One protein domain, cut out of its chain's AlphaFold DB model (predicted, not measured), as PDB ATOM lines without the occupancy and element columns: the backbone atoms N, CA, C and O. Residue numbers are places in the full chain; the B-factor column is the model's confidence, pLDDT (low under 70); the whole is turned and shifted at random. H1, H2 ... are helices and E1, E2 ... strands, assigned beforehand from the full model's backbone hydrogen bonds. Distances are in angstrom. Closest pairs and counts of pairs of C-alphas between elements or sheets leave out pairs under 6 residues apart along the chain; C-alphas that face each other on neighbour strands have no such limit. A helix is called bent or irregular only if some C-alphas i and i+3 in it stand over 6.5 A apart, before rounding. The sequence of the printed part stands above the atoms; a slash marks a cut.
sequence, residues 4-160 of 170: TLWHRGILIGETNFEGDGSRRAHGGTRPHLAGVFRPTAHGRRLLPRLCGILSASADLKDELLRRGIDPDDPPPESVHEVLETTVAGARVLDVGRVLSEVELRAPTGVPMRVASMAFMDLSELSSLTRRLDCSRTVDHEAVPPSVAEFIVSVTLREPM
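Overview. This is residues 4 to 160 of the 170 residues of an uncharacterized protein of Gemmatimonadaceae bacterium (UniProt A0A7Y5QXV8). A six-stranded sheet, curled like part of a barrel, folds back on itself so that E4, E1 and E2 face E6 and E5, with E3 as the hinge; H1 packs on strands of both leaves, E2 and E5. From this sheet end H2 and H4 run side by side, opposite ways, along the longest axis, and H3 lies across their far end, while H5 packs on the first part of H2. The printed part has 157 residues with five named helices and six named strands, in the order E1 E2 E3 H1 H2 H3 H4 E4 E5 H5 E6, and the class is mixed, helices and strands. The sheet's order is E4 E1 E2 E3 E6 E5, all antiparallel. The whole is compact, with a radius of gyration of the C-alphas of 17.1 A and spans of 50 by 38 by 35 A.

Along the chain. E1, residues 4 to 7, begins at C-alpha 4, (-17.916, 39.444, -6.351). E2, residues 10 to 18, is 24.1 A long, and E3, residues 32 to 39, is 20.5 A long and bends by 59 degrees at residue 36. H1 holds residues 41 to 51 and is irregular: C-alphas 45 and 48 are 7.2 A apart. H2, residues 53 to 66, is 19.7 A long and ends at C-alpha 66, (-25.151, 31.374, -45.725). H3 holds residues 76 to 85, and H4, residues 87 to 100, is 19.9 A long. E4 holds residues 102 to 105, E5 residues 114 to 121 over 20.3 A, and H5 residues 122 to 131 over 14.1 A. E6, residues 150 to 156, is 19.7 A long and ends at C-alpha 156, (-31.771, 40.601, -11.148).

Arrangement. E1, E2 and E3 form a meander, each strand the antiparallel neighbour of the one before. E1 and E2 are a hairpin, with N 5 and O 13 2.8 A apart, within hydrogen-bond range. E2 and E3 are a hairpin too, with N 14 and O 38 at 3.0 A. E3 and E6 have N 35 and O 152 at 3.0 A, and E6 and the edge strand E5 have N 153 and O 118 at 2.9 A. At the other edge, E4 and E1 have N 6 and O 103 at 2.9 A. The sheet is strongly twisted. H1 is on the sheet; its closest C-alphas to E2 are those of Gly 43 and Ile 12, 3.9 A, and to E5 those of Cys 51 and Met 120, 4.8 A. H1 and H4 touch at a steep tilt of 52 degrees, closest at the C-alphas of Arg 49 and Val 95, 5.1 A. H2 and H4 touch at a shallow tilt of 29 degrees, opposite ways, closest at the C-alphas of Leu 60 and Ala 88, 5.1 A. H2 touches H3 with residues 60 to 64 alone, about perpendicular at 74 degrees, closest at the C-alphas of Leu 64 and Val 82, 7.4 A. H3 and H4 touch only at the corner. H2 touches H5 with residues 54 to 55 alone, closest at the C-alphas of Ser 55 and Leu 128, 6.6 A. H3 is not on the sheet and is apart from H5. In H2, H3, H4 and H5 every O i to N i+4 pair is within hydrogen-bond range; in H1 4 of 7 are.

Size, cuts and confidence. The C-alphas of Gly 68 and Thr 108, the two farthest apart, are 50.9 A from each other. The printed part has no cut. The links from E2 to E3 and from H5 to E6 are long, with 13 and 18 residues. The mean pLDDT of the printed part is 84.9; residues 19 to 29, 134 to 148 and 159 to 160 are under 70.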
ATOM      1  N   THR A   4     -18.863  40.467  -5.895       96.88
ATOM      2  CA  THR A   4     -17.916  39.444  -6.351       96.88
ATOM      3  C   THR A   4     -18.589  38.486  -7.321       96.88
ATOM      4  O   THR A   4     -19.760  38.139  -7.158       96.88
ATOM      5  N   LEU A   5     -17.851  38.068  -8.345       97.31
ATOM      6  CA  LEU A   5     -18.288  37.087  -9.329       97.31
ATOM      7  C   LEU A   5     -17.462  35.818  -9.182       97.31
ATOM      8  O   LEU A   5     -16.235  35.873  -9.074       97.31
ATOM      9  N   TRP A   6     -18.140  34.679  -9.191       97.75
ATOM     10  CA  TRP A   6     -17.550  33.373  -8.928       97.75
ATOM     11  C   TRP A   6     -17.900  32.411 -10.051       97.75
ATOM     12  O   TRP A   6     -19.025  32.416 -10.524       97.75
ATOM     13  N   HIS A   7     -16.962  31.562 -10.449       96.75
ATOM     14  CA  HIS A   7     -17.193  30.468 -11.389       96.75
ATOM     15  C   HIS A   7     -16.833  29.166 -10.686       96.75
ATOM     16  O   HIS A   7     -15.705  29.016 -10.217       96.75
ATOM     17  N   ARG A   8     -17.805  28.256 -10.535       94.81
ATOM     18  CA  ARG A   8     -17.615  26.956  -9.852       94.81
ATOM     19  C   ARG A   8     -16.919  27.068  -8.481       94.81
ATOM     20  O   ARG A   8     -16.034  26.285  -8.150       94.81
ATOM     21  N   GLY A   9     -17.296  28.075  -7.692       95.31
ATOM     22  CA  GLY A   9     -16.724  28.313  -6.362       95.31
ATOM     23  C   GLY A   9     -15.352  29.002  -6.342       95.31
ATOM     24  O   GLY A   9     -14.802  29.190  -5.261       95.31
ATOM     25  N   ILE A  10     -14.820  29.440  -7.487       96.94
ATOM     26  CA  ILE A  10     -13.563  30.197  -7.585       96.94
ATOM     27  C   ILE A  10     -13.865  31.657  -7.937       96.94
ATOM     28  O   ILE A  10     -14.621  31.930  -8.866       96.94
ATOM     29  N   LEU A  11     -13.259  32.609  -7.223       97.31
ATOM     30  CA  LEU A  11     -13.411  34.040  -7.502       97.31
ATOM     31  C   LEU A  11     -12.819  34.393  -8.879       97.31
ATOM     32  O   LEU A  11     -11.612  34.261  -9.112       97.31
ATOM     33  N   ILE A  12     -13.663  34.895  -9.782       97.75
ATOM     34  CA  ILE A  12     -13.259  35.323 -11.129       97.75
ATOM     35  C   ILE A  12     -13.092  36.832 -11.245       97.75
ATOM     36  O   ILE A  12     -12.386  37.293 -12.136       97.75
ATOM     37  N   GLY A  13     -13.668  37.613 -10.338       96.62
ATOM     38  CA  GLY A  13     -13.423  39.046 -10.296       96.62
ATOM     39  C   GLY A  13     -14.424  39.801  -9.452       96.62
ATOM     40  O   GLY A  13     -15.293  39.225  -8.796       96.62
ATOM     41  N   GLU A  14     -14.283  41.113  -9.497       96.69
ATOM     42  CA  GLU A  14     -15.056  42.037  -8.685       96.69
ATOM     43  C   GLU A  14     -15.641  43.142  -9.552       96.69
ATOM     44  O   GLU A  14     -15.094  43.499 -10.596       96.69
ATOM     45  N   THR A  15     -16.757  43.709  -9.114       94.19
ATOM     46  CA  THR A  15     -17.367  44.856  -9.779       94.19
ATOM     47  C   THR A  15     -17.975  45.810  -8.767       94.19
ATOM     48  O   THR A  15     -18.543  45.408  -7.751       94.19
ATOM     49  N   ASN A  16     -17.857  47.098  -9.063       91.19
ATOM     50  CA  ASN A  16     -18.631  48.133  -8.399       91.19
ATOM     51  C   ASN A  16     -19.717  48.543  -9.388       91.19
ATOM     52  O   ASN A  16     -19.408  49.177 -10.396       91.19
ATOM     53  N   PHE A  17     -20.956  48.132  -9.127       87.88
ATOM     54  CA  PHE A  17     -22.079  48.515  -9.973       87.88
ATOM     55  C   PHE A  17     -22.394  50.001  -9.811       87.88
ATOM     56  O   PHE A  17     -22.440  50.521  -8.696       87.88
ATOM     57  N   GLU A  18     -22.621  50.666 -10.936       75.38
ATOM     58  CA  GLU A  18     -23.116  52.029 -11.009       75.38
ATOM     59  C   GLU A  18     -24.647  51.999 -10.917       75.38
ATOM     60  O   GLU A  18     -25.328  51.373 -11.733       75.38
ATOM     61  N   GLY A  19     -25.201  52.658  -9.897       60.03
ATOM     62  CA  GLY A  19     -26.645  52.761  -9.676       60.03
ATOM     63  C   GLY A  19     -27.089  52.308  -8.284       60.03
ATOM     64  O   GLY A  19     -26.499  51.435  -7.659       60.03
ATOM     65  N   ASP A  20     -28.175  52.902  -7.804       51.00
ATOM     66  CA  ASP A  20     -28.834  52.623  -6.521       51.00
ATOM     67  C   ASP A  20     -29.758  51.381  -6.556       51.00
ATOM     68  O   ASP A  20     -30.535  51.138  -5.630       51.00
ATOM     69  N   GLY A  21     -29.723  50.608  -7.649       52.06
ATOM     70  CA  GLY A  21     -30.662  49.516  -7.910       52.06
ATOM     71  C   GLY A  21     -32.108  49.970  -8.169       52.06
ATOM     72  O   GLY A  21     -32.989  49.115  -8.272       52.06
ATOM     73  N   SER A  22     -32.376  51.282  -8.277       48.47
ATOM     74  CA  SER A  22     -33.709  51.844  -8.546       48.47
ATOM     75  C   SER A  22     -33.967  52.102 -10.032       48.47
ATOM     76  O   SER A  22     -35.126  52.145 -10.458       48.47
ATOM     77  N   ARG A  23     -32.907  52.207 -10.848       52.00
ATOM     78  CA  ARG A  23     -33.022  52.308 -12.308       52.00
ATOM     79  C   ARG A  23     -33.580  51.006 -12.885       52.00
ATOM     80  O   ARG A  23     -32.871  50.032 -13.130       52.00
ATOM     81  N   ARG A  24     -34.892  51.009 -13.105       55.59
ATOM     82  CA  ARG A  24     -35.595  50.051 -13.960       55.59
ATOM     83  C   ARG A  24     -34.998  50.157 -15.365       55.59
ATOM     84  O   ARG A  24     -34.951  51.255 -15.920       55.59
ATOM     85  N   ALA A  25     -34.498  49.054 -15.920       51.34
ATOM     86  CA  ALA A  25     -34.041  49.047 -17.309       51.34
ATOM     87  C   ALA A  25     -35.202  49.385 -18.254       51.34
ATOM     88  O   ALA A  25     -36.355  49.082 -17.949       51.34
ATOM     89  N   HIS A  26     -34.877  50.005 -19.392       47.19
ATOM     90  CA  HIS A  26     -35.789  50.363 -20.481       47.19
ATOM     91  C   HIS A  26     -36.864  49.275 -20.699       47.19
ATOM     92  O   HIS A  26     -36.580  48.207 -21.231       47.19
ATOM     93  N   GLY A  27     -38.090  49.536 -20.226       50.25
ATOM     94  CA  GLY A  27     -39.273  48.684 -20.422       50.25
ATOM     95  C   GLY A  27     -39.524  47.551 -19.409       50.25
ATOM     96  O   GLY A  27     -40.577  46.925 -19.485       50.25
ATOM     97  N   GLY A  28     -38.629  47.283 -18.447       56.28
ATOM     98  CA  GLY A  28     -38.750  46.153 -17.509       56.28
ATOM     99  C   GLY A  28     -38.937  46.553 -16.040       56.28
ATOM    100  O   GLY A  28     -38.375  47.533 -15.565       56.28
ATOM    101  N   THR A  29     -39.685  45.758 -15.265       66.25
ATOM    102  CA  THR A  29     -39.831  45.946 -13.803       66.25
ATOM    103  C   THR A  29     -38.633  45.439 -12.994       66.25
ATOM    104  O   THR A  29     -38.563  45.677 -11.787       66.25
ATOM    105  N   ARG A  30     -37.694  44.732 -13.635       74.12
ATOM    106  CA  ARG A  30     -36.554  44.092 -12.972       74.12
ATOM    107  C   ARG A  30     -35.384  45.069 -12.778       74.12
ATOM    108  O   ARG A  30     -35.110  45.857 -13.685       74.12
ATOM    109  N   PRO A  31     -34.675  45.011 -11.636       81.12
ATOM    110  CA  PRO A  31     -33.486  45.825 -11.414       81.12
ATOM    111  C   PRO A  31     -32.367  45.441 -12.378       81.12
ATOM    112  O   PRO A  31     -32.111  44.253 -12.604       81.12
ATOM    113  N   HIS A  32     -31.679  46.456 -12.888       84.81
ATOM    114  CA  HIS A  32     -30.533  46.304 -13.768       84.81
ATOM    115  C   HIS A  32     -29.314  47.001 -13.174       84.81
ATOM    116  O   HIS A  32     -29.421  48.118 -12.668       84.81
ATOM    117  N   LEU A  33     -28.168  46.330 -13.238       88.31
ATOM    118  CA  LEU A  33     -26.895  46.790 -12.703       88.31
ATOM    119  C   LEU A  33     -25.825  46.654 -13.786       88.31
ATOM    120  O   LEU A  33     -25.763  45.635 -14.471       88.31
ATOM    121  N   ALA A  34     -24.961  47.653 -13.917       90.38
ATOM    122  CA  ALA A  34     -23.801  47.597 -14.797       90.38
ATOM    123  C   ALA A  34     -22.596  48.208 -14.089       90.38
ATOM    124  O   ALA A  34     -22.751  49.109 -13.268       90.38
ATOM    125  N   GLY A  35     -21.404  47.677 -14.331       91.12
ATOM    126  CA  GLY A  35     -20.204  48.157 -13.661       91.12
ATOM    127  C   GLY A  35     -18.929  47.605 -14.270       91.12
ATOM    128  O   GLY A  35     -18.945  46.630 -15.025       91.12
ATOM    129  N   VAL A  36     -17.816  48.234 -13.911       92.75
ATOM    130  CA  VAL A  36     -16.480  47.823 -14.350       92.75
ATOM    131  C   VAL A  36     -16.118  46.482 -13.726       92.75
ATOM    132  O   VAL A  36     -15.997  46.376 -12.501       92.75
ATOM    133  N   PHE A  37     -15.895  45.480 -14.572       94.12
ATOM    134  CA  PHE A  37     -15.430  44.169 -14.147       94.12
ATOM    135  C   PHE A  37     -13.906  44.163 -14.020       94.12
ATOM    136  O   PHE A  37     -13.175  44.447 -14.966       94.12
ATOM    137  N   ARG A  38     -13.422  43.823 -12.827       94.62
ATOM    138  CA  ARG A  38     -12.001  43.687 -12.506       94.62
ATOM    139  C   ARG A  38     -11.687  42.201 -12.324       94.62
ATOM    140  O   ARG A  38     -11.934  41.666 -11.240       94.62
ATOM    141  N   PRO A  39     -11.207  41.509 -13.369       95.44
ATOM    142  CA  PRO A  39     -10.984  40.071 -13.311       95.44
ATOM    143  C   PRO A  39      -9.768  39.712 -12.450       95.44
ATOM    144  O   PRO A  39      -8.740  40.392 -12.475       95.44
ATOM    145  N   THR A  40      -9.847  38.574 -11.760       96.19
ATOM    146  CA  THR A  40      -8.666  37.901 -11.198       96.19
ATOM    147  C   THR A  40      -7.835  37.269 -12.318       96.19
ATOM    148  O   THR A  40      -8.273  37.170 -13.465       96.19
ATOM    149  N   ALA A  41      -6.645  36.750 -12.003       93.81
ATOM    150  CA  ALA A  41      -5.863  35.974 -12.971       93.81
ATOM    151  C   ALA A  41      -6.630  34.747 -13.504       93.81
ATOM    152  O   ALA A  41      -6.460  34.364 -14.661       93.81
ATOM    153  N   HIS A  42      -7.486  34.131 -12.677       93.50
ATOM    154  CA  HIS A  42      -8.366  33.052 -13.122       93.50
ATOM    155  C   HIS A  42      -9.472  33.578 -14.039       93.50
ATOM    156  O   HIS A  42      -9.649  33.039 -15.129       93.50
ATOM    157  N   GLY A  43     -10.142  34.666 -13.647       94.12
ATOM    158  CA  GLY A  43     -11.167  35.303 -14.472       94.12
ATOM    159  C   GLY A  43     -10.651  35.737 -15.837       94.12
ATOM    160  O   GLY A  43     -11.323  35.498 -16.834       94.12
ATOM    161  N   ARG A  44      -9.419  36.264 -15.920       92.81
ATOM    162  CA  ARG A  44      -8.802  36.648 -17.200       92.81
ATOM    163  C   ARG A  44      -8.708  35.488 -18.191       92.81
ATOM    164  O   ARG A  44      -8.910  35.692 -19.380       92.81
ATOM    165  N   ARG A  45      -8.477  34.260 -17.712       92.19
ATOM    166  CA  ARG A  45      -8.463  33.059 -18.569       92.19
ATOM    167  C   ARG A  45      -9.853  32.659 -19.070       92.19
ATOM    168  O   ARG A  45      -9.949  31.951 -20.065       92.19
ATOM    169  N   LEU A  46     -10.913  33.088 -18.386       91.62
ATOM    170  CA  LEU A  46     -12.299  32.817 -18.772       91.62
ATOM    171  C   LEU A  46     -12.880  33.895 -19.694       91.62
ATOM    172  O   LEU A  46     -13.848  33.607 -20.389       91.62
ATOM    173  N   LEU A  47     -12.292  35.097 -19.743       89.38
ATOM    174  CA  LEU A  47     -12.811  36.231 -20.517       89.38
ATOM    175  C   LEU A  47     -13.157  35.911 -21.978       89.38
ATOM    176  O   LEU A  47     -14.267  36.261 -22.371       89.38
ATOM    177  N   PRO A  48     -12.334  35.186 -22.768       85.38
ATOM    178  CA  PRO A  48     -12.702  34.864 -24.151       85.38
ATOM    179  C   PRO A  48     -14.016  34.076 -24.267       85.38
ATOM    180  O   PRO A  48     -14.719  34.167 -25.269       85.38
ATOM    181  N   ARG A  49     -14.358  33.309 -23.223       87.44
ATOM    182  CA  ARG A  49     -15.591  32.516 -23.124       87.44
ATOM    183  C   ARG A  49     -16.729  33.275 -22.437       87.44
ATOM    184  O   ARG A  49     -17.868  32.850 -22.544       87.44
ATOM    185  N   LEU A  50     -16.444  34.370 -21.730       88.62
ATOM    186  CA  LEU A  50     -17.449  35.206 -21.062       88.62
ATOM    187  C   LEU A  50     -17.914  36.376 -21.944       88.62
ATOM    188  O   LEU A  50     -19.102  36.685 -21.957       88.62
ATOM    189  N   CYS A  51     -16.995  37.009 -22.678       88.81
ATOM    190  CA  CYS A  51     -17.253  38.206 -23.489       88.81
ATOM    191  C   CYS A  51     -17.710  37.893 -24.923       88.81
ATOM    192  O   CYS A  51     -18.369  38.711 -25.561       88.81
ATOM    193  N   GLY A  52     -17.440  36.677 -25.406       85.31
ATOM    194  CA  GLY A  52     -17.582  36.318 -26.816       85.31
ATOM    195  C   GLY A  52     -19.007  36.196 -27.355       85.31
ATOM    196  O   GLY A  52     -19.164  35.825 -28.518       85.31
ATOM    197  N   ILE A  53     -20.049  36.455 -26.553       88.06
ATOM    198  CA  ILE A  53     -21.437  36.187 -26.960       88.06
ATOM    199  C   ILE A  53     -21.859  37.031 -28.164       88.06
ATOM    200  O   ILE A  53     -22.524  36.513 -29.055       88.06
ATOM    201  N   LEU A  54     -21.456  38.304 -28.228       87.62
ATOM    202  CA  LEU A  54     -21.857  39.207 -29.313       87.62
ATOM    203  C   LEU A  54     -21.217  38.793 -30.640       87.62
ATOM    204  O   LEU A  54     -21.914  38.655 -31.644       87.62
ATOM    205  N   SER A  55     -19.913  38.514 -30.625       88.31
ATOM    206  CA  SER A  55     -19.196  38.003 -31.794       88.31
ATOM    207  C   SER A  55     -19.740  36.643 -32.229       88.31
ATOM    208  O   SER A  55     -20.010  36.452 -33.409       88.31
ATOM    209  N   ALA A  56     -19.980  35.725 -31.286       89.62
ATOM    210  CA  ALA A  56     -20.556  34.412 -31.579       89.62
ATOM    211  C   ALA A  56     -21.971  34.518 -32.170       89.62
ATOM    212  O   ALA A  56     -22.301  33.790 -33.100       89.62
ATOM    213  N   SER A  57     -22.786  35.454 -31.676       89.81
ATOM    214  CA  SER A  57     -24.132  35.715 -32.206       89.81
ATOM    215  C   SER A  57     -24.080  36.285 -33.622       89.81
ATOM    216  O   SER A  57     -24.879  35.905 -34.471       89.81
ATOM    217  N   ALA A  58     -23.120  37.168 -33.905       91.38
ATOM    218  CA  ALA A  58     -22.911  37.684 -35.251       91.38
ATOM    219  C   ALA A  58     -22.398  36.592 -36.210       91.38
ATOM    220  O   ALA A  58     -22.916  36.469 -37.314       91.38
ATOM    221  N   ASP A  59     -21.462  35.743 -35.775       92.19
ATOM    222  CA  ASP A  59     -20.983  34.606 -36.577       92.19
ATOM    223  C   ASP A  59     -22.121  33.593 -36.852       92.19
ATOM    224  O   ASP A  59     -22.205  33.016 -37.938       92.19
ATOM    225  N   LEU A  60     -23.027  33.397 -35.883       92.94
ATOM    226  CA  LEU A  60     -24.228  32.569 -36.033       92.94
ATOM    227  C   LEU A  60     -25.205  33.171 -37.052       92.94
ATOM    228  O   LEU A  60     -25.735  32.447 -37.893       92.94
ATOM    229  N   LYS A  61     -25.414  34.494 -37.014       92.88
ATOM    230  CA  LYS A  61     -26.220  35.213 -38.011       92.88
ATOM    231  C   LYS A  61     -25.672  35.006 -39.426       92.88
ATOM    232  O   LYS A  61     -26.440  34.695 -40.333       92.88
ATOM    233  N   ASP A  62     -24.357  35.117 -39.607       93.38
ATOM    234  CA  ASP A  62     -23.711  34.896 -40.906       93.38
ATOM    235  C   ASP A  62     -23.869  33.446 -41.396       93.38
ATOM    236  O   ASP A  62     -23.983  33.194 -42.595       93.38
ATOM    237  N   GLU A  63     -23.880  32.471 -40.483       94.25
ATOM    238  CA  GLU A  63     -24.135  31.059 -40.798       94.25
ATOM    239  C   GLU A  63     -25.582  30.811 -41.244       94.25
ATOM    240  O   GLU A  63     -25.792  30.126 -42.244       94.25
ATOM    241  N   LEU A  64     -26.568  31.408 -40.563       93.88
ATOM    242  CA  LEU A  64     -27.977  31.344 -40.969       93.88
ATOM    243  C   LEU A  64     -28.166  31.926 -42.377       93.88
ATOM    244  O   LEU A  64     -28.728  31.261 -43.249       93.88
ATOM    245  N   LEU A  65     -27.591  33.105 -42.635       94.19
ATOM    246  CA  LEU A  65     -27.634  33.750 -43.949       94.19
ATOM    247  C   LEU A  65     -26.985  32.892 -45.043       94.19
ATOM    248  O   LEU A  65     -27.554  32.740 -46.124       94.19
ATOM    249  N   ARG A  66     -25.824  32.278 -44.772       94.00
ATOM    250  CA  ARG A  66     -25.151  31.374 -45.725       94.00
ATOM    251  C   ARG A  66     -25.983  30.144 -46.078       94.00
ATOM    252  O   ARG A  66     -25.828  29.605 -47.170       94.00
ATOM    253  N   ARG A  67     -26.867  29.717 -45.178       93.50
ATOM    254  CA  ARG A  67     -27.807  28.607 -45.387       93.50
ATOM    255  C   ARG A  67     -29.139  29.053 -45.999       93.50
ATOM    256  O   ARG A  67     -30.012  28.217 -46.203       93.50
ATOM    257  N   GLY A  68     -29.297  30.343 -46.310       94.12
ATOM    258  CA  GLY A  68     -30.533  30.904 -46.859       94.12
ATOM    259  C   GLY A  68     -31.672  30.997 -45.842       94.12
ATOM    260  O   GLY A  68     -32.831  31.069 -46.242       94.12
ATOM    261  N   ILE A  69     -31.356  30.968 -44.546       94.00
ATOM    262  CA  ILE A  69     -32.324  31.114 -43.458       94.00
ATOM    263  C   ILE A  69     -32.389  32.593 -43.073       94.00
ATOM    264  O   ILE A  69     -31.349  33.227 -42.880       94.00
ATOM    265  N   ASP A  70     -33.602  33.131 -42.944       93.06
ATOM    266  CA  ASP A  70     -33.813  34.482 -42.423       93.06
ATOM    267  C   ASP A  70     -33.391  34.535 -40.940       93.06
ATOM    268  O   ASP A  70     -33.964  33.815 -40.122       93.06
ATOM    269  N   PRO A  71     -32.373  35.332 -40.567       89.75
ATOM    270  CA  PRO A  71     -31.905  35.406 -39.190       89.75
ATOM    271  C   PRO A  71     -32.852  36.161 -38.250       89.75
ATOM    272  O   PRO A  71     -32.685  36.038 -37.036       89.75
ATOM    273  N   ASP A  72     -33.799  36.943 -38.775       90.25
ATOM    274  CA  ASP A  72     -34.738  37.712 -37.955       90.25
ATOM    275  C   ASP A  72     -35.984  36.885 -37.580       90.25
ATOM    276  O   ASP A  72     -36.605  37.149 -36.549       90.25
ATOM    277  N   ASP A  73     -36.299  35.842 -38.359       91.88
ATOM    278  CA  ASP A  73     -37.354  34.858 -38.067       91.88
ATOM    279  C   ASP A  73     -36.953  33.422 -38.484       91.88
ATOM    280  O   ASP A  73     -37.549  32.822 -39.387       91.88
ATOM    281  N   PRO A  74     -35.900  32.842 -37.874       90.00
ATOM    282  CA  PRO A  74     -35.439  31.516 -38.247       90.00
ATOM    283  C   PRO A  74     -36.350  30.431 -37.645       90.00
ATOM    284  O   PRO A  74     -36.693  30.495 -36.458       90.00
ATOM    285  N   PRO A  75     -36.682  29.362 -38.394       91.94
ATOM    286  CA  PRO A  75     -37.380  28.212 -37.830       91.94
ATOM    287  C   PRO A  75     -36.589  27.615 -36.650       91.94
ATOM    288  O   PRO A  75     -35.378  27.409 -36.784       91.94
ATOM    289  N   PRO A  76     -37.232  27.275 -35.513       91.25
ATOM    290  CA  PRO A  76     -36.533  26.776 -34.325       91.25
ATOM    291  C   PRO A  76     -35.630  25.565 -34.589       91.25
ATOM    292  O   PRO A  76     -34.512  25.510 -34.083       91.25
ATOM    293  N   GLU A  77     -36.085  24.632 -35.428       92.81
ATOM    294  CA  GLU A  77     -35.321  23.438 -35.813       92.81
ATOM    295  C   GLU A  77     -34.038  23.798 -36.571       92.81
ATOM    296  O   GLU A  77     -32.980  23.223 -36.331       92.81
ATOM    297  N   SER A  78     -34.101  24.804 -37.444       89.19
ATOM    298  CA  SER A  78     -32.939  25.272 -38.197       89.19
ATOM    299  C   SER A  78     -31.930  25.977 -37.292       89.19
ATOM    300  O   SER A  78     -30.726  25.792 -37.455       89.19
ATOM    301  N   VAL A  79     -32.394  26.744 -36.297       89.94
ATOM    302  CA  VAL A  79     -31.503  27.319 -35.275       89.94
ATOM    303  C   VAL A  79     -30.822  26.211 -34.480       89.94
ATOM    304  O   VAL A  79     -29.611  26.267 -34.274       89.94
ATOM    305  N   HIS A  80     -31.582  25.202 -34.052       91.75
ATOM    306  CA  HIS A  80     -31.051  24.077 -33.292       91.75
ATOM    307  C   HIS A  80     -29.978  23.318 -34.084       91.75
ATOM    308  O   HIS A  80     -28.869  23.135 -33.587       91.75
ATOM    309  N   GLU A  81     -30.254  22.992 -35.347       92.44
ATOM    310  CA  GLU A  81     -29.293  22.338 -36.233       92.44
ATOM    311  C   GLU A  81     -28.005  23.162 -36.378       92.44
ATOM    312  O   GLU A  81     -26.898  22.631 -36.258       92.44
ATOM    313  N   VAL A  82     -28.115  24.473 -36.605       92.75
ATOM    314  CA  VAL A  82     -26.938  25.338 -36.746       92.75
ATOM    315  C   VAL A  82     -26.150  25.416 -35.435       92.75
ATOM    316  O   VAL A  82     -24.915  25.388 -35.466       92.75
ATOM    317  N   LEU A  83     -26.832  25.475 -34.288       93.25
ATOM    318  CA  LEU A  83     -26.191  25.471 -32.974       93.25
ATOM    319  C   LEU A  83     -25.371  24.193 -32.733       93.25
ATOM    320  O   LEU A  83     -24.272  24.277 -32.186       93.25
ATOM    321  N   GLU A  84     -25.874  23.035 -33.162       93.50
ATOM    322  CA  GLU A  84     -25.227  21.738 -32.925       93.50
ATOM    323  C   GLU A  84     -24.160  21.371 -33.964       93.50
ATOM    324  O   GLU A  84     -23.193  20.679 -33.639       93.50
ATOM    325  N   THR A  85     -24.305  21.829 -35.209       93.69
ATOM    326  CA  THR A  85     -23.479  21.349 -36.334       93.69
ATOM    327  C   THR A  85     -22.373  22.306 -36.765       93.69
ATOM    328  O   THR A  85     -21.549  21.945 -37.609       93.69
ATOM    329  N   THR A  86     -22.319  23.524 -36.220       94.44
ATOM    330  CA  THR A  86     -21.387  24.562 -36.692       94.44
ATOM    331  C   THR A  86     -20.455  25.067 -35.604       94.44
ATOM    332  O   THR A  86     -20.760  25.032 -34.414       94.44
ATOM    333  N   VAL A  87     -19.302  25.597 -36.023       92.06
ATOM    334  CA  VAL A  87     -18.336  26.230 -35.110       92.06
ATOM    335  C   VAL A  87     -18.945  27.463 -34.433       92.06
ATOM    336  O   VAL A  87     -18.735  27.668 -33.238       92.06
ATOM    337  N   ALA A  88     -19.726  28.260 -35.172       90.19
ATOM    338  CA  ALA A  88     -20.430  29.419 -34.624       90.19
ATOM    339  C   ALA A  88     -21.439  28.995 -33.544       90.19
ATOM    340  O   ALA A  88     -21.445  29.549 -32.443       90.19
ATOM    341  N   GLY A  89     -22.213  27.946 -33.825       92.12
ATOM    342  CA  GLY A  89     -23.139  27.331 -32.883       92.12
ATOM    343  C   GLY A  89     -22.470  26.816 -31.610       92.12
ATOM    344  O   GLY A  89     -22.832  27.219 -30.500       92.12
ATOM    345  N   ALA A  90     -21.416  26.014 -31.768       92.38
ATOM    346  CA  ALA A  90     -20.630  25.487 -30.658       92.38
ATOM    347  C   ALA A  90     -20.057  26.603 -29.769       92.38
ATOM    348  O   ALA A  90     -20.020  26.463 -28.546       92.38
ATOM    349  N   ARG A  91     -19.652  27.737 -30.361       91.19
ATOM    350  CA  ARG A  91     -19.164  28.908 -29.621       91.19
ATOM    351  C   ARG A  91     -20.266  29.559 -28.782       91.19
ATOM    352  O   ARG A  91     -20.015  29.870 -27.621       91.19
ATOM    353  N   VAL A  92     -21.477  29.725 -29.322       91.81
ATOM    354  CA  VAL A  92     -22.631  30.252 -28.564       91.81
ATOM    355  C   VAL A  92     -22.965  29.343 -27.379       91.81
ATOM    356  O   VAL A  92     -23.108  29.823 -26.251       91.81
ATOM    357  N   LEU A  93     -23.030  28.027 -27.608       92.69
ATOM    358  CA  LEU A  93     -23.305  27.043 -26.558       92.69
ATOM    359  C   LEU A  93     -22.220  27.039 -25.474       92.69
ATOM    360  O   LEU A  93     -22.530  26.962 -24.284       92.69
ATOM    361  N   ASP A  94     -20.949  27.157 -25.865       91.50
ATOM    362  CA  ASP A  94     -19.841  27.199 -24.917       91.50
ATOM    363  C   ASP A  94     -19.901  28.429 -24.004       91.50
ATOM    364  O   ASP A  94     -19.768  28.293 -22.784       91.50
ATOM    365  N   VAL A  95     -20.167  29.608 -24.577       90.88
ATOM    366  CA  VAL A  95     -20.346  30.853 -23.818       90.88
ATOM    367  C   VAL A  95     -21.532  30.728 -22.860       90.88
ATOM    368  O   VAL A  95     -21.397  31.012 -21.668       90.88
ATOM    369  N   GLY A  96     -22.674  30.226 -23.345       90.00
ATOM    370  CA  GLY A  96     -23.866  29.998 -22.525       90.00
ATOM    371  C   GLY A  96     -23.602  29.059 -21.343       90.00
ATOM    372  O   GLY A  96     -24.001  29.354 -20.214       90.00
ATOM    373  N   ARG A  97     -22.854  27.972 -21.569       92.06
ATOM    374  CA  ARG A  97     -22.449  27.033 -20.515       92.06
ATOM    375  C   ARG A  97     -21.592  27.711 -19.452       92.06
ATOM    376  O   ARG A  97     -21.902  27.583 -18.271       92.06
ATOM    377  N   VAL A  98     -20.548  28.447 -19.840       92.56
ATOM    378  CA  VAL A  98     -19.684  29.135 -18.863       92.56
ATOM    379  C   VAL A  98     -20.476  30.171 -18.070       92.56
ATOM    380  O   VAL A  98     -20.363  30.198 -16.847       92.56
ATOM    381  N   LEU A  99     -21.314  30.974 -18.731       91.12
ATOM    382  CA  LEU A  99     -22.151  31.979 -18.066       91.12
ATOM    383  C   LEU A  99     -23.133  31.360 -17.065       91.12
ATOM    384  O   LEU A  99     -23.347  31.931 -15.999       91.12
ATOM    385  N   SER A 100     -23.696  30.186 -17.370       91.12
ATOM    386  CA  SER A 100     -24.620  29.484 -16.467       91.12
ATOM    387  C   SER A 100     -23.976  29.031 -15.150       91.12
ATOM    388  O   SER A 100     -24.673  28.780 -14.171       91.12
ATOM    389  N   GLU A 101     -22.645  28.958 -15.118       94.81
ATOM    390  CA  GLU A 101     -21.852  28.541 -13.962       94.81
ATOM    391  C   GLU A 101     -21.312  29.736 -13.156       94.81
ATOM    392  O   GLU A 101     -20.549  29.540 -12.202       94.81
ATOM    393  N   VAL A 102     -21.666  30.967 -13.553       96.25
ATOM    394  CA  VAL A 102     -21.255  32.191 -12.864       96.25
ATOM    395  C   VAL A 102     -22.277  32.591 -11.802       96.25
ATOM    396  O   VAL A 102     -23.458  32.792 -12.074       96.25
ATOM    397  N   GLU A 103     -21.791  32.793 -10.583       96.81
ATOM    398  CA  GLU A 103     -22.552  33.321  -9.458       96.81
ATOM    399  C   GLU A 103     -22.169  34.776  -9.187       96.81
ATOM    400  O   GLU A 103     -20.988  35.112  -9.073       96.81
ATOM    401  N   LEU A 104     -23.173  35.633  -8.998       96.12
ATOM    402  CA  LEU A 104     -22.989  36.966  -8.431       96.12
ATOM    403  C   LEU A 104     -23.229  36.911  -6.923       96.12
ATOM    404  O   LEU A 104     -24.254  36.390  -6.479       96.12
ATOM    405  N   ARG A 105     -22.333  37.505  -6.134       95.19
ATOM    406  CA  ARG A 105     -22.501  37.655  -4.686       95.19
ATOM    407  C   ARG A 105     -22.460  39.124  -4.284       95.19
ATOM    408  O   ARG A 105     -21.640  39.901  -4.780       95.19
ATOM    409  N   ALA A 106     -23.355  39.486  -3.370       92.56
ATOM    410  CA  ALA A 106     -23.395  40.801  -2.747       92.56
ATOM    411  C   ALA A 106     -22.111  41.056  -1.926       92.56
ATOM    412  O   ALA A 106     -21.401  40.101  -1.600       92.56
ATOM    413  N   PRO A 107     -21.831  42.304  -1.508       91.88
ATOM    414  CA  PRO A 107     -20.677  42.609  -0.655       91.88
ATOM    415  C   PRO A 107     -20.643  41.831   0.669       91.88
ATOM    416  O   PRO A 107     -19.583  41.626   1.245       91.88
ATOM    417  N   THR A 108     -21.799  41.362   1.145       89.62
ATOM    418  CA  THR A 108     -21.923  40.498   2.331       89.62
ATOM    419  C   THR A 108     -21.536  39.038   2.073       89.62
ATOM    420  O   THR A 108     -21.566  38.228   2.994       89.62
ATOM    421  N   GLY A 109     -21.230  38.672   0.826       91.62
ATOM    422  CA  GLY A 109     -20.961  37.300   0.393       91.62
ATOM    423  C   GLY A 109     -22.210  36.485   0.046       91.62
ATOM    424  O   GLY A 109     -22.082  35.364  -0.442       91.62
ATOM    425  N   VAL A 110     -23.416  37.028   0.245       92.88
ATOM    426  CA  VAL A 110     -24.672  36.322  -0.055       92.88
ATOM    427  C   VAL A 110     -24.891  36.223  -1.575       92.88
ATOM    428  O   VAL A 110     -24.827  37.253  -2.258       92.88
ATOM    429  N   PRO A 111     -25.185  35.026  -2.124       93.31
ATOM    430  CA  PRO A 111     -25.516  34.858  -3.538       93.31
ATOM    431  C   PRO A 111     -26.771  35.633  -3.956       93.31
ATOM    432  O   PRO A 111     -27.774  35.663  -3.243       93.31
ATOM    433  N   MET A 112     -26.727  36.235  -5.142       92.00
ATOM    434  CA  MET A 112     -27.822  37.011  -5.720       92.00
ATOM    435  C   MET A 112     -28.509  36.231  -6.842       92.00
ATOM    436  O   MET A 112     -27.860  35.578  -7.659       92.00
ATOM    437  N   ARG A 113     -29.842  36.332  -6.926       91.69
ATOM    438  CA  ARG A 113     -30.618  35.672  -7.985       91.69
ATOM    439  C   ARG A 113     -30.577  36.484  -9.273       91.69
ATOM    440  O   ARG A 113     -31.287  37.481  -9.424       91.69
ATOM    441  N   VAL A 114     -29.773  36.020 -10.219       91.50
ATOM    442  CA  VAL A 114     -29.597  36.648 -11.528       91.50
ATOM    443  C   VAL A 114     -30.607  36.090 -12.539       91.50
ATOM    444  O   VAL A 114     -30.888  34.892 -12.583       91.50
ATOM    445  N   ALA A 115     -31.219  36.981 -13.315       90.19
ATOM    446  CA  ALA A 115     -32.087  36.641 -14.441       90.19
ATOM    447  C   ALA A 115     -31.279  36.538 -15.738       90.19
ATOM    448  O   ALA A 115     -31.490  35.608 -16.509       90.19
ATOM    449  N   SER A 116     -30.362  37.481 -15.952       89.94
ATOM    450  CA  SER A 116     -29.417  37.486 -17.066       89.94
ATOM    451  C   SER A 116     -28.121  38.187 -16.666       89.94
ATOM    452  O   SER A 116     -28.127  39.080 -15.816       89.94
ATOM    453  N   MET A 117     -27.015  37.770 -17.276       92.50
ATOM    454  CA  MET A 117     -25.681  38.331 -17.078       92.50
ATOM    455  C   MET A 117     -24.969  38.403 -18.424       92.50
ATOM    456  O   MET A 117     -25.073  37.475 -19.222       92.50
ATOM    457  N   ALA A 118     -24.237  39.486 -18.649       92.31
ATOM    458  CA  ALA A 118     -23.375  39.656 -19.803       92.31
ATOM    459  C   ALA A 118     -22.036  40.248 -19.362       92.31
ATOM    460  O   ALA A 118     -22.000  41.170 -18.544       92.31
ATOM    461  N   PHE A 119     -20.954  39.731 -19.932       93.88
ATOM    462  CA  PHE A 119     -19.632  40.339 -19.861       93.88
ATOM    463  C   PHE A 119     -19.311  40.922 -21.228       93.88
ATOM    464  O   PHE A 119     -19.688  40.357 -22.253       93.88
ATOM    465  N   MET A 120     -18.641  42.063 -21.239       91.50
ATOM    466  CA  MET A 120     -18.253  42.752 -22.458       91.50
ATOM    467  C   MET A 120     -16.795  43.159 -22.342       91.50
ATOM    468  O   MET A 120     -16.408  43.812 -21.374       91.50
ATOM    469  N   ASP A 121     -16.011  42.782 -23.344       90.69
ATOM    470  CA  ASP A 121     -14.701  43.355 -23.619       90.69
ATOM    471  C   ASP A 121     -14.910  44.536 -24.569       90.69
ATOM    472  O   ASP A 121     -15.489  44.384 -25.649       90.69
ATOM    473  N   LEU A 122     -14.489  45.732 -24.156       87.31
ATOM    474  CA  LEU A 122     -14.695  46.933 -24.964       87.31
ATOM    475  C   LEU A 122     -13.882  46.918 -26.265       87.31
ATOM    476  O   LEU A 122     -14.327  47.485 -27.265       87.31
ATOM    477  N   SER A 123     -12.728  46.248 -26.278       83.69
ATOM    478  CA  SER A 123     -11.910  46.080 -27.481       83.69
ATOM    479  C   SER A 123     -12.559  45.110 -28.474       83.69
ATOM    480  O   SER A 123     -12.577  45.370 -29.684       83.69
ATOM    481  N   GLU A 124     -13.172  44.036 -27.968       84.94
ATOM    482  CA  GLU A 124     -13.957  43.101 -28.776       84.94
ATOM    483  C   GLU A 124     -15.191  43.798 -29.354       84.94
ATOM    484  O   GLU A 124     -15.431  43.730 -30.561       84.94
ATOM    485  N   LEU A 125     -15.930  44.534 -28.518       85.38
ATOM    486  CA  LEU A 125     -17.110  45.282 -28.943       85.38
ATOM    487  C   LEU A 125     -16.762  46.302 -30.033       85.38
ATOM    488  O   LEU A 125     -17.439  46.349 -31.055       85.38
ATOM    489  N   SER A 126     -15.683  47.069 -29.859       83.31
ATOM    490  CA  SER A 126     -15.191  48.013 -30.873       83.31
ATOM    491  C   SER A 126     -14.792  47.324 -32.185       83.31
ATOM    492  O   SER A 126     -15.016  47.836 -33.284       83.31
ATOM    493  N   SER A 127     -14.198  46.135 -32.103       83.19
ATOM    494  CA  SER A 127     -13.847  45.361 -33.294       83.19
ATOM    495  C   SER A 127     -15.095  44.853 -34.018       83.19
ATOM    496  O   SER A 127     -15.163  44.917 -35.247       83.19
ATOM    497  N   LEU A 128     -16.114  44.427 -33.269       85.25
ATOM    498  CA  LEU A 128     -17.387  43.986 -33.822       85.25
ATOM    499  C   LEU A 128     -18.181  45.139 -34.457       85.25
ATOM    500  O   LEU A 128     -18.715  44.961 -35.549       85.25
ATOM    501  N   THR A 129     -18.232  46.323 -33.836       85.06
ATOM    502  CA  THR A 129     -18.942  47.484 -34.411       85.06
ATOM    503  C   THR A 129     -18.342  47.915 -35.746       85.06
ATOM    504  O   THR A 129     -19.097  48.222 -36.670       85.06
ATOM    505  N   ARG A 130     -17.010  47.858 -35.882       83.31
ATOM    506  CA  ARG A 130     -16.314  48.078 -37.160       83.31
ATOM    507  C   ARG A 130     -16.662  47.013 -38.194       83.31
ATOM    508  O   ARG A 130     -16.969  47.353 -39.333       83.31
ATOM    509  N   ARG A 131     -16.659  45.733 -37.802       84.50
ATOM    510  CA  ARG A 131     -17.019  44.612 -38.690       84.50
ATOM    511  C   ARG A 131     -18.438  44.745 -39.245       84.50
ATOM    512  O   ARG A 131     -18.672  44.397 -40.394       84.50
ATOM    513  N   LEU A 132     -19.365  45.246 -38.433       84.31
ATOM    514  CA  LEU A 132     -20.777  45.401 -38.786       84.31
ATOM    515  C   LEU A 132     -21.111  46.759 -39.445       84.31
ATOM    516  O   LEU A 132     -22.289  47.079 -39.568       84.31
ATOM    517  N   ASP A 133     -20.113  47.575 -39.813       82.69
ATOM    518  CA  ASP A 133     -20.267  48.957 -40.332       82.69
ATOM    519  C   ASP A 133     -21.197  49.841 -39.462       82.69
ATOM    520  O   ASP A 133     -21.877  50.748 -39.937       82.69
ATOM    521  N   CYS A 134     -21.238  49.579 -38.150       69.88
ATOM    522  CA  CYS A 134     -22.067  50.324 -37.194       69.88
ATOM    523  C   CYS A 134     -21.377  51.606 -36.693       69.88
ATOM    524  O   CYS A 134     -22.011  52.454 -36.069       69.88
ATOM    525  N   SER A 135     -20.072  51.752 -36.935       57.72
ATOM    526  CA  SER A 135     -19.205  52.774 -36.338       57.72
ATOM    527  C   SER A 135     -18.808  53.890 -37.311       57.72
ATOM    528  O   SER A 135     -17.667  54.345 -37.290       57.72
ATOM    529  N   ARG A 136     -19.723  54.375 -38.160       55.00
ATOM    530  CA  ARG A 136     -19.432  55.533 -39.038       55.00
ATOM    531  C   ARG A 136     -19.227  56.856 -38.283       55.00
ATOM    532  O   ARG A 136     -18.785  57.827 -38.884       55.00
ATOM    533  N   THR A 137     -19.559  56.912 -36.992       55.03
ATOM    534  CA  THR A 137     -19.609  58.157 -36.204       55.03
ATOM    535  C   THR A 137     -18.800  58.145 -34.905       55.03
ATOM    536  O   THR A 137     -18.687  59.197 -34.283       55.03
ATOM    537  N   VAL A 138     -18.231  57.011 -34.478       55.72
ATOM    538  CA  VAL A 138     -17.507  56.908 -33.197       55.72
ATOM    539  C   VAL A 138     -16.069  56.471 -33.442       55.72
ATOM    540  O   VAL A 138     -15.814  55.338 -33.847       55.72
ATOM    541  N   ASP A 139     -15.133  57.383 -33.178       57.25
ATOM    542  CA  ASP A 139     -13.701  57.095 -33.190       57.25
ATOM    543  C   ASP A 139     -13.325  56.295 -31.935       57.25
ATOM    544  O   ASP A 139     -13.148  56.830 -30.839       57.25
ATOM    545  N   HIS A 140     -13.254  54.977 -32.097       53.72
ATOM    546  CA  HIS A 140     -12.858  54.064 -31.032       53.72
ATOM    547  C   HIS A 140     -11.336  54.033 -30.790       53.72
ATOM    548  O   HIS A 140     -10.911  53.441 -29.799       53.72
ATOM    549  N   GLU A 141     -10.512  54.659 -31.640       54.00
ATOM    550  CA  GLU A 141      -9.063  54.783 -31.402       54.00
ATOM    551  C   GLU A 141      -8.730  55.919 -30.425       54.00
ATOM    552  O   GLU A 141      -7.657  55.933 -29.825       54.00
ATOM    553  N   ALA A 142      -9.684  56.820 -30.173       56.97
ATOM    554  CA  ALA A 142      -9.570  57.890 -29.185       56.97
ATOM    555  C   ALA A 142      -9.856  57.444 -27.735       56.97
ATOM    556  O   ALA A 142      -9.898  58.286 -26.836       56.97
ATOM    557  N   VAL A 143     -10.085  56.148 -27.480       55.28
ATOM    558  CA  VAL A 143     -10.401  55.627 -26.139       55.28
ATOM    559  C   VAL A 143      -9.149  55.701 -25.252       55.28
ATOM    560  O   VAL A 143      -8.165  55.013 -25.526       55.28
ATOM    561  N   PRO A 144      -9.147  56.513 -24.175       57.25
ATOM    562  CA  PRO A 144      -7.980  56.650 -23.311       57.25
ATOM    563  C   PRO A 144      -7.571  55.313 -22.664       57.25
ATOM    564  O   PRO A 144      -8.446  54.518 -22.314       57.25
ATOM    565  N   PRO A 145      -6.276  55.093 -22.358       55.38
ATOM    566  CA  PRO A 145      -5.801  53.894 -21.650       55.38
ATOM    567  C   PRO A 145      -6.418  53.692 -20.254       55.38
ATOM    568  O   PRO A 145      -6.271  52.633 -19.654       55.38
ATOM    569  N   SER A 146      -7.071  54.724 -19.711       57.69
ATOM    570  CA  SER A 146      -7.765  54.707 -18.422       57.69
ATOM    571  C   SER A 146      -9.185  54.132 -18.485       57.69
ATOM    572  O   SER A 146      -9.830  54.009 -17.442       57.69
ATOM    573  N   VAL A 147      -9.694  53.794 -19.674       62.72
ATOM    574  CA  VAL A 147     -11.038  53.234 -19.836       62.72
ATOM    575  C   VAL A 147     -11.064  51.769 -19.402       62.72
ATOM    576  O   VAL A 147     -10.135  51.002 -19.640       62.72
ATOM    577  N   ALA A 148     -12.142  51.392 -18.716       65.44
ATOM    578  CA  ALA A 148     -12.355  50.041 -18.224       65.44
ATOM    579  C   ALA A 148     -12.303  49.007 -19.358       65.44
ATOM    580  O   ALA A 148     -13.117  49.048 -20.269       65.44
ATOM    581  N   GLU A 149     -11.386  48.047 -19.253       83.44
ATOM    582  CA  GLU A 149     -11.194  46.979 -20.245       83.44
ATOM    583  C   GLU A 149     -12.443  46.079 -20.365       83.44
ATOM    584  O   GLU A 149     -12.836  45.683 -21.464       83.44
ATOM    585  N   PHE A 150     -13.118  45.819 -19.235       91.38
ATOM    586  CA  PHE A 150     -14.270  44.921 -19.161       91.38
ATOM    587  C   PHE A 150     -15.445  45.526 -18.398       91.38
ATOM    588  O   PHE A 150     -15.291  46.119 -17.325       91.38
ATOM    589  N   ILE A 151     -16.648  45.286 -18.912       92.19
ATOM    590  CA  ILE A 151     -17.914  45.640 -18.272       92.19
ATOM    591  C   ILE A 151     -18.678  44.359 -17.963       92.19
ATOM    592  O   ILE A 151     -18.704  43.425 -18.762       92.19
ATOM    593  N   VAL A 152     -19.341  44.330 -16.811       93.81
ATOM    594  CA  VAL A 152     -20.359  43.328 -16.502       93.81
ATOM    595  C   VAL A 152     -21.707  44.011 -16.332       93.81
ATOM    596  O   VAL A 152     -21.825  45.029 -15.648       93.81
ATOM    597  N   SER A 153     -22.725  43.441 -16.964       92.00
ATOM    598  CA  SER A 153     -24.115  43.870 -16.880       92.00
ATOM    599  C   SER A 153     -24.972  42.718 -16.370       92.00
ATOM    600  O   SER A 153     -24.786  41.566 -16.766       92.00
ATOM    601  N   VAL A 154     -25.891  43.015 -15.456       91.94
ATOM    602  CA  VAL A 154     -26.684  42.012 -14.752       91.94
ATOM    603  C   VAL A 154     -28.114  42.499 -14.590       91.94
ATOM    604  O   VAL A 154     -28.365  43.622 -14.159       91.94
ATOM    605  N   THR A 155     -29.067  41.621 -14.875       90.31
ATOM    606  CA  THR A 155     -30.475  41.823 -14.526       90.31
ATOM    607  C   THR A 155     -30.830  40.878 -13.395       90.31
ATOM    608  O   THR A 155     -30.610  39.670 -13.497       90.31
ATOM    609  N   LEU A 156     -31.389  41.403 -12.309       89.06
ATOM    610  CA  LEU A 156     -31.771  40.601 -11.148       89.06
ATOM    611  C   LEU A 156     -33.189  40.040 -11.309       89.06
ATOM    612  O   LEU A 156     -34.058  40.667 -11.918       89.06
ATOM    613  N   ARG A 157     -33.446  38.849 -10.755       86.75
ATOM    614  CA  ARG A 157     -34.809  38.283 -10.698       86.75
ATOM    615  C   ARG A 157     -35.696  39.024  -9.704       86.75
ATOM    616  O   ARG A 157     -36.898  39.119  -9.926       86.75
ATOM    617  N   GLU A 158     -35.097  39.536  -8.638       80.19
ATOM    618  CA  GLU A 158     -35.777  40.167  -7.510       80.19
ATOM    619  C   GLU A 158     -35.109  41.514  -7.173       80.19
ATOM    620  O   GLU A 158     -33.911  41.682  -7.425       80.19
ATOM    621  N   PRO A 159     -35.855  42.485  -6.610       68.19
ATOM    622  CA  PRO A 159     -35.291  43.725  -6.086       68.19
ATOM    623  C   PRO A 159     -34.204  43.463  -5.042       68.19
ATOM    624  O   PRO A 159     -34.364  42.602  -4.179       68.19
ATOM    625  N   MET A 160     -33.125  44.249  -5.067       64.38
ATOM    626  CA  MET A 160     -32.119  44.208  -4.004       64.38
ATOM    627  C   MET A 160     -32.756  44.516  -2.644       64.38
ATOM    628  O   MET A 160     -33.404  45.558  -2.452       64.38
TER     629      MET A 160